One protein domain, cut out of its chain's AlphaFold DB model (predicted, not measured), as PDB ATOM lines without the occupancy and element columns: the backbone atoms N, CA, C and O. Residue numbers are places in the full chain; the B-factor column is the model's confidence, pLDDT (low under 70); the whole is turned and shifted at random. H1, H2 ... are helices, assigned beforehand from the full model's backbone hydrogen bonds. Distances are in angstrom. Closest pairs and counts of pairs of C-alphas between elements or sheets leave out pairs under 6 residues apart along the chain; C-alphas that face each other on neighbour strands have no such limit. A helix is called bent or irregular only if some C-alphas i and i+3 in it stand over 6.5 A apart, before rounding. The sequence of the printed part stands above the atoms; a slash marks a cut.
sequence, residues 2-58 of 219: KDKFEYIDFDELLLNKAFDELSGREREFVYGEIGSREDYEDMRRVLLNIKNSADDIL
ATOM      1  N   LYS A   2       2.014 -19.824 -19.753       48.25
ATOM      2  CA  LYS A   2       2.485 -18.436 -19.720       48.25
ATOM      3  C   LYS A   2       3.444 -18.322 -20.890       48.25
ATOM      4  O   LYS A   2       4.526 -18.904 -20.812       48.25
ATOM      5  N   ASP A   3       3.003 -17.697 -21.975       55.72
ATOM      6  CA  ASP A   3       3.908 -17.347 -23.059       55.72
ATOM      7  C   ASP A   3       5.073 -16.575 -22.447       55.72
ATOM      8  O   ASP A   3       4.885 -15.623 -21.683       55.72
ATOM      9  N   LYS A   4       6.287 -17.067 -22.696       57.69
ATOM     10  CA  LYS A   4       7.495 -16.299 -22.438       57.69
ATOM     11  C   LYS A   4       7.440 -15.135 -23.417       57.69
ATOM     12  O   LYS A   4       7.870 -15.275 -24.555       57.69
ATOM     13  N   PHE A   5       6.843 -14.031 -22.984       58.03
ATOM     14  CA  PHE A   5       7.024 -12.750 -23.639       58.03
ATOM     15  C   PHE A   5       8.507 -12.432 -23.515       58.03
ATOM     16  O   PHE A   5       9.002 -12.088 -22.442       58.03
ATOM     17  N   GLU A   6       9.229 -12.701 -24.595       73.88
ATOM     18  CA  GLU A   6      10.558 -12.163 -24.804       73.88
ATOM     19  C   GLU A   6      10.411 -10.646 -24.688       73.88
ATOM     20  O   GLU A   6       9.550 -10.053 -25.340       73.88
ATOM     21  N   TYR A   7      11.125 -10.059 -23.729       82.88
ATOM     22  CA  TYR A   7      11.045  -8.631 -23.469       82.88
ATOM     23  C   TYR A   7      11.615  -7.925 -24.695       82.88
ATOM     24  O   TYR A   7      12.807  -8.037 -24.969       82.88
ATOM     25  N   ILE A   8      10.739  -7.289 -25.468       83.44
ATOM     26  CA  ILE A   8      11.139  -6.502 -26.626       83.44
ATOM     27  C   ILE A   8      11.682  -5.187 -26.077       83.44
ATOM     28  O   ILE A   8      10.933  -4.417 -25.476       83.44
ATOM     29  N   ASP A   9      12.980  -4.955 -26.253       92.38
ATOM     30  CA  ASP A   9      13.589  -3.673 -25.920       92.38
ATOM     31  C   ASP A   9      13.192  -2.646 -26.987       92.38
ATOM     32  O   ASP A   9      13.573  -2.730 -28.157       92.38
ATOM     33  N   PHE A  10      12.348  -1.707 -26.580       93.31
ATOM     34  CA  PHE A  10      11.775  -0.700 -27.457       93.31
ATOM     35  C   PHE A  10      12.824   0.291 -27.979       93.31
ATOM     36  O   PHE A  10      12.758   0.695 -29.144       93.31
ATOM     37  N   ASP A  11      13.829   0.623 -27.166       92.62
ATOM     38  CA  ASP A  11      14.899   1.541 -27.563       92.62
ATOM     39  C   ASP A  11      15.774   0.900 -28.647       92.62
ATOM     40  O   ASP A  11      16.123   1.534 -29.647       92.62
ATOM     41  N   GLU A  12      16.074  -0.393 -28.492       93.94
ATOM     42  CA  GLU A  12      16.800  -1.173 -29.497       93.94
ATOM     43  C   GLU A  12      16.032  -1.223 -30.826       93.94
ATOM     44  O   GLU A  12      16.614  -1.104 -31.908       93.94
ATOM     45  N   LEU A  13      14.708  -1.345 -30.745       95.25
ATOM     46  CA  LEU A  13      13.818  -1.410 -31.896       95.25
ATOM     47  C   LEU A  13      13.830  -0.103 -32.698       95.25
ATOM     48  O   LEU A  13      13.976  -0.138 -33.920       95.25
ATOM     49  N   LEU A  14      13.734   1.041 -32.012       96.56
ATOM     50  CA  LEU A  14      13.803   2.375 -32.619       96.56
ATOM     51  C   LEU A  14      15.158   2.643 -33.279       96.56
ATOM     52  O   LEU A  14      15.223   3.244 -34.350       96.56
ATOM     53  N   LEU A  15      16.252   2.199 -32.661       96.00
ATOM     54  CA  LEU A  15      17.599   2.471 -33.162       96.00
ATOM     55  C   LEU A  15      17.997   1.595 -34.356       96.00
ATOM     56  O   LEU A  15      18.812   2.035 -35.171       96.00
ATOM     57  N   ASN A  16      17.448   0.381 -34.468       96.69
ATOM     58  CA  ASN A  16      17.941  -0.619 -35.418       96.69
ATOM     59  C   ASN A  16      17.048  -0.854 -36.640       96.69
ATOM     60  O   ASN A  16      17.583  -1.196 -37.691       96.69
ATOM     61  N   LYS A  17      15.724  -0.693 -36.537       97.56
ATOM     62  CA  LYS A  17      14.785  -1.019 -37.626       97.56
ATOM     63  C   LYS A  17      13.939   0.193 -38.006       97.56
ATOM     64  O   LYS A  17      13.666   1.043 -37.163       97.56
ATOM     65  N   ALA A  18      13.553   0.304 -39.274       97.62
ATOM     66  CA  ALA A  18      12.483   1.219 -39.689       97.62
ATOM     67  C   ALA A  18      11.105   0.586 -39.435       97.62
ATOM     68  O   ALA A  18      11.001  -0.637 -39.328       97.62
ATOM     69  N   PHE A  19      10.028   1.383 -39.389       97.88
ATOM     70  CA  PHE A  19       8.689   0.862 -39.073       97.88
ATOM     71  C   PHE A  19       8.225  -0.244 -40.036       97.88
ATOM     72  O   PHE A  19       7.597  -1.222 -39.630       97.88
ATOM     73  N   ASP A  20       8.558  -0.111 -41.322       97.62
ATOM     74  CA  ASP A  20       8.184  -1.077 -42.364       97.62
ATOM     75  C   ASP A  20       8.959  -2.405 -42.271       97.62
ATOM     76  O   ASP A  20       8.526  -3.414 -42.826       97.62
ATOM     77  N   GLU A  21      10.088  -2.422 -41.558       97.81
ATOM     78  CA  GLU A  21      10.930  -3.608 -41.354       97.81
ATOM     79  C   GLU A  21      10.522  -4.403 -40.106       97.81
ATOM     80  O   GLU A  21      11.040  -5.494 -39.848       97.81
ATOM     81  N   LEU A  22       9.594  -3.862 -39.315       96.44
ATOM     82  CA  LEU A  22       9.088  -4.508 -38.119       96.44
ATOM     83  C   LEU A  22       8.218  -5.715 -38.479       96.44
ATOM     84  O   LEU A  22       7.316  -5.661 -39.322       96.44
ATOM     85  N   SER A  23       8.445  -6.819 -37.772       96.19
ATOM     86  CA  SER A  23       7.565  -7.981 -37.842       96.19
ATOM     87  C   SER A  23       6.143  -7.612 -37.404       96.19
ATOM     88  O   SER A  23       5.917  -6.631 -36.696       96.19
ATOM     89  N   GLY A  24       5.145  -8.407 -37.803       95.94
ATOM     90  CA  GLY A  24       3.745  -8.145 -37.430       95.94
ATOM     91  C   GLY A  24       3.538  -7.997 -35.916       95.94
ATOM     92  O   GLY A  24       2.837  -7.088 -35.487       95.94
ATOM     93  N   ARG A  25       4.225  -8.824 -35.116       93.94
ATOM     94  CA  ARG A  25       4.189  -8.755 -33.647       93.94
ATOM     95  C   ARG A  25       4.838  -7.477 -33.106       93.94
ATOM     96  O   ARG A  25       4.287  -6.863 -32.202       93.94
ATOM     97  N   GLU A  26       5.997  -7.084 -33.634       95.38
ATOM     98  CA  GLU A  26       6.673  -5.846 -33.217       95.38
ATOM     99  C   GLU A  26       5.821  -4.616 -33.553       95.38
ATOM    100  O   GLU A  26       5.706  -3.718 -32.728       95.38
ATOM    101  N   ARG A  27       5.155  -4.596 -34.717       96.81
ATOM    102  CA  ARG A  27       4.235  -3.505 -35.079       96.81
ATOM    103  C   ARG A  27       3.047  -3.414 -34.138       96.81
ATOM    104  O   ARG A  27       2.698  -2.317 -33.733       96.81
ATOM    105  N   GLU A  28       2.439  -4.541 -33.777       95.50
ATOM    106  CA  GLU A  28       1.324  -4.560 -32.823       95.50
ATOM    107  C   GLU A  28       1.749  -4.026 -31.447       95.50
ATOM    108  O   GLU A  28       1.028  -3.235 -30.845       95.50
ATOM    109  N   PHE A  29       2.956  -4.379 -30.995       95.06
ATOM    110  CA  PHE A  29       3.547  -3.810 -29.785       95.06
ATOM    111  C   PHE A  29       3.764  -2.293 -29.904       95.06
ATOM    112  O   PHE A  29       3.322  -1.544 -29.038       95.06
ATOM    113  N   VAL A  30       4.366  -1.824 -31.001       95.56
ATOM    114  CA  VAL A  30       4.588  -0.388 -31.244       95.56
ATOM    115  C   VAL A  30       3.269   0.384 -31.334       95.56
ATOM    116  O   VAL A  30       3.168   1.476 -30.781       95.56
ATOM    117  N   TYR A  31       2.241  -0.174 -31.975       96.19
ATOM    118  CA  TYR A  31       0.909   0.431 -32.006       96.19
ATOM    119  C   TYR A  31       0.262   0.483 -30.620       96.19
ATOM    120  O   TYR A  31      -0.448   1.440 -30.333       96.19
ATOM    121  N   GLY A  32       0.512  -0.508 -29.762       95.06
ATOM    122  CA  GLY A  32       0.066  -0.482 -28.371       95.06
ATOM    123  C   GLY A  32       0.716   0.635 -27.552       95.06
ATOM    124  O   GLY A  32       0.041   1.240 -26.722       95.06
ATOM    125  N   GLU A  33       1.989   0.931 -27.820       94.69
ATOM    126  CA  GLU A  33       2.783   1.839 -26.986       94.69
ATOM    127  C   GLU A  33       2.811   3.291 -27.494       94.69
ATOM    128  O   GLU A  33       2.714   4.224 -26.699       94.69
ATOM    129  N   ILE A  34       2.921   3.495 -28.812       95.12
ATOM    130  CA  ILE A  34       3.015   4.824 -29.445       95.12
ATOM    131  C   ILE A  34       1.695   5.238 -30.109       95.12
ATOM    132  O   ILE A  34       1.365   6.418 -30.168       95.12
ATOM    133  N   GLY A  35       0.914   4.282 -30.616       94.94
ATOM    134  CA  GLY A  35      -0.387   4.544 -31.237       94.94
ATOM    135  C   GLY A  35      -0.355   4.830 -32.742       94.94
ATOM    136  O   GLY A  35      -1.319   4.484 -33.426       94.94
ATOM    137  N   SER A  36       0.729   5.386 -33.291       97.50
ATOM    138  CA  SER A  36       0.824   5.690 -34.727       97.50
ATOM    139  C   SER A  36       2.187   5.355 -35.341       97.50
ATOM    140  O   SER A  36       3.197   5.191 -34.652       97.50
ATOM    141  N   ARG A  37       2.200   5.235 -36.673       97.69
ATOM    142  CA  ARG A  37       3.424   5.024 -37.455       97.69
ATOM    143  C   ARG A  37       4.258   6.304 -37.511       97.69
ATOM    144  O   ARG A  37       5.482   6.239 -37.440       97.69
ATOM    145  N   GLU A  38       3.598   7.444 -37.683       98.19
ATOM    146  CA  GLU A  38       4.234   8.754 -37.789       98.19
ATOM    147  C   GLU A  38       5.023   9.085 -36.518       98.19
ATOM    148  O   GLU A  38       6.204   9.422 -36.601       98.19
ATOM    149  N   ASP A  39       4.417   8.876 -35.348       97.81
ATOM    150  CA  ASP A  39       5.054   9.135 -34.054       97.81
ATOM    151  C   ASP A  39       6.266   8.214 -33.815       97.81
ATOM    152  O   ASP A  39       7.288   8.656 -33.283       97.81
ATOM    153  N   TYR A  40       6.198   6.948 -34.256       97.94
ATOM    154  CA  TYR A  40       7.339   6.026 -34.204       97.94
ATOM    155  C   TYR A  40       8.528   6.561 -35.013       97.94
ATOM    156  O   TYR A  40       9.656   6.605 -34.515       97.94
ATOM    157  N   GLU A  41       8.289   6.984 -36.256       97.94
ATOM    158  CA  GLU A  41       9.346   7.495 -37.135       97.94
ATOM    159  C   GLU A  41       9.902   8.841 -36.652       97.94
ATOM    160  O   GLU A  41      11.102   9.101 -36.781       97.94
ATOM    161  N   ASP A  42       9.067   9.690 -36.054       98.06
ATOM    162  CA  ASP A  42       9.510  10.943 -35.450       98.06
ATOM    163  C   ASP A  42      10.397  10.698 -34.220       98.06
ATOM    164  O   ASP A  42      11.488  11.274 -34.127       98.06
ATOM    165  N   MET A  43      10.010   9.781 -33.326       97.31
ATOM    166  CA  MET A  43      10.850   9.368 -32.194       97.31
ATOM    167  C   MET A  43      12.175   8.765 -32.658       97.31
ATOM    168  O   MET A  43      13.245   9.144 -32.171       97.31
ATOM    169  N   ARG A  44      12.118   7.865 -33.642       97.19
ATOM    170  CA  ARG A  44      13.300   7.256 -34.251       97.19
ATOM    171  C   ARG A  44      14.248   8.314 -34.807       97.19
ATOM    172  O   ARG A  44      15.452   8.255 -34.556       97.19
ATOM    173  N   ARG A  45      13.724   9.316 -35.517       97.50
ATOM    174  CA  ARG A  45      14.519  10.422 -36.067       97.50
ATOM    175  C   ARG A  45      15.240  11.204 -34.971       97.50
ATOM    176  O   ARG A  45      16.425  11.494 -35.117       97.50
ATOM    177  N   VAL A  46      14.555  11.523 -33.872       96.50
ATOM    178  CA  VAL A  46      15.157  12.228 -32.728       96.50
ATOM    179  C   VAL A  46      16.271  11.396 -32.096       96.50
ATOM    180  O   VAL A  46      17.371  11.912 -31.890       96.50
ATOM    181  N   LEU A  47      16.027  10.110 -31.836       94.88
ATOM    182  CA  LEU A  47      17.026   9.226 -31.232       94.88
ATOM    183  C   LEU A  47      18.256   9.036 -32.120       94.88
ATOM    184  O   LEU A  47      19.381   9.105 -31.627       94.88
ATOM    185  N   LEU A  48      18.068   8.860 -33.429       94.25
ATOM    186  CA  LEU A  48      19.181   8.764 -34.372       94.25
ATOM    187  C   LEU A  48      19.973  10.070 -34.452       94.25
ATOM    188  O   LEU A  48      21.198  10.028 -34.484       94.25
ATOM    189  N   ASN A  49      19.305  11.227 -34.415       93.81
ATOM    190  CA  ASN A  49      19.989  12.518 -34.375       93.81
ATOM    191  C   ASN A  49      20.848  12.663 -33.117       93.81
ATOM    192  O   ASN A  49      21.999  13.086 -33.217       93.81
ATOM    193  N   ILE A  50      20.322  12.287 -31.946       90.75
ATOM    194  CA  ILE A  50      21.080  12.319 -30.689       90.75
ATOM    195  C   ILE A  50      22.260  11.353 -30.760       90.75
ATOM    196  O   ILE A  50      23.372  11.751 -30.436       90.75
ATOM    197  N   LYS A  51      22.044  10.114 -31.215       90.44
ATOM    198  CA  LYS A  51      23.100   9.102 -31.339       90.44
ATOM    199  C   LYS A  51      24.223   9.570 -32.266       90.44
ATOM    200  O   LYS A  51      25.382   9.520 -31.879       90.44
ATOM    201  N   ASN A  52      23.874  10.094 -33.439       89.06
ATOM    202  CA  ASN A  52      24.847  10.608 -34.400       89.06
ATOM    203  C   ASN A  52      25.573  11.856 -33.875       89.06
ATOM    204  O   ASN A  52      26.738  12.059 -34.187       89.06
ATOM    205  N   SER A  53      24.904  12.678 -33.061       85.75
ATOM    206  CA  SER A  53      25.529  13.841 -32.411       85.75
ATOM    207  C   SER A  53      26.363  13.455 -31.185       85.75
ATOM    208  O   SER A  53      27.211  14.225 -30.758       85.75
ATOM    209  N   ALA A  54      26.114  12.292 -30.580       77.69
ATOM    210  CA  ALA A  54      26.877  11.794 -29.440       77.69
ATOM    211  C   ALA A  54      28.227  11.199 -29.861       77.69
ATOM    212  O   ALA A  54      29.148  11.177 -29.045       77.69
ATOM    213  N   ASP A  55      28.353  10.756 -31.117       68.50
ATOM    214  CA  ASP A  55      29.638  10.362 -31.704       68.50
ATOM    215  C   ASP A  55      30.596  11.561 -31.836       68.50
ATOM    216  O   ASP A  55      31.812  11.389 -31.725       68.50
ATOM    217  N   ASP A  56      30.060  12.786 -31.919       72.25
ATOM    218  CA  ASP A  56      30.796  14.012 -31.602       72.25
ATOM    219  C   ASP A  56      30.929  14.129 -30.077       72.25
ATOM    220  O   ASP A  56      30.391  15.029 -29.426       72.25
ATOM    221  N   ILE A  57      31.639  13.167 -29.480       68.12
ATOM    222  CA  ILE A  57      31.985  13.186 -28.065       68.12
ATOM    223  C   ILE A  57      32.673  14.526 -27.822       68.12
ATOM    224  O   ILE A  57      33.792  14.758 -28.283       68.12
ATOM    225  N   LEU A  58      31.994  15.409 -27.090       68.94
ATOM    226  CA  LEU A  58      32.548  16.654 -26.580       68.94
ATOM    227  C   LEU A  58      33.622  16.298 -25.550       68.94
ATOM    228  O   LEU A  58      33.393  16.360 -24.343       68.94
TER     229      LEU A  58
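This is residues 2 to 58 of the 219 residues of an uncharacterized protein of Marinilabiliales bacterium (UniProt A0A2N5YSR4). One long helix, H3, runs along much of the longest axis, with the short helix H1 packed crosswise on its residues 40 to 48 and H2 set at a corner near its beginning, the three making a small body from which a tail of residues 2 to 7 sticks out at one end and residues 52 to 58 at the other. The body is well gathered, but H2 touches no helix, and the two free ends give the whole its length. The printed part has 57 residues with three named helices, in the order H1, H2, H3, and no named strand; the class is all helix. The whole is loose, with a radius of gyration of the C-alphas of 13.0 A, and elongated, spanning 47 by 24 by 17 A.

Start with the longest helix, H3, residues 37 to 54. Find C-alpha 37, of Arg 37, at (3.424, 5.024, -37.455); from there the helix runs 25.7 A to C-alpha 54, of Ala 54, at (26.877, 11.794, -29.440), and you can watch x climb along the way. Next go to H1, residues 10 to 16, which begins with C-alpha 10, of Phe 10, at (11.775, -0.700, -27.457) and measures 10.1 A from first to last C-alpha. Then look at residues 24 to 33, which are H2, running 14.5 A from the C-alpha of Gly 24 to the C-alpha of Glu 33. No helix is bent or irregular.

Begin at H3 and look first at its residues 40 to 48, for with these alone it touches H1. There are 7 pairs of C-alphas within 8 A between the two helices, and the closest are those of Leu 14 and Arg 44, 5.2 A apart. The lines of H1 and H3 stand at a steep tilt of 69.6 degrees, only just short of about perpendicular, and the two run the same way; their centres are 9.8 A apart. Now go back along the chain to H2, which is close to H3 but not clearly touching, with 2 pairs of C-alphas within 8 A. The closest C-alphas of these two are those of Tyr 31 and Arg 37, at 7.6 A, while the centres stand 17.7 A apart. Their lines are about perpendicular, at 86 degrees. H1 and H2 are near each other, with 7 pairs of C-alphas within 10 A and a closest distance of 8.1 A. Read the backbone O and N atoms within the helices, and you will find every O i to N i+4 pair within hydrogen-bond range in H1, H2 and H3.

Look from one end to the other: the two C-alphas farthest apart are those of Lys 2 and Leu 58, at 46.7 A, and these are also the first and the last printed residue. Residues 2 to 7 stand free, and so do residues 52 to 58, of which 52 to 54 belong to H3. Without these stretches the body has 44 residues, spans 27 by 17 by 16 A and has a radius of gyration of 9.5 A. The link from H2 to H3, with 3 residues between them, is tight; the link from H1 to H2, with 7 residues, is short, and no link is long. The printed part has no cut. The mean pLDDT of the printed part is 89.6; look for values under 70 at residues 2 to 5, at residue 55 and at residues 57 to 58 of this predicted model.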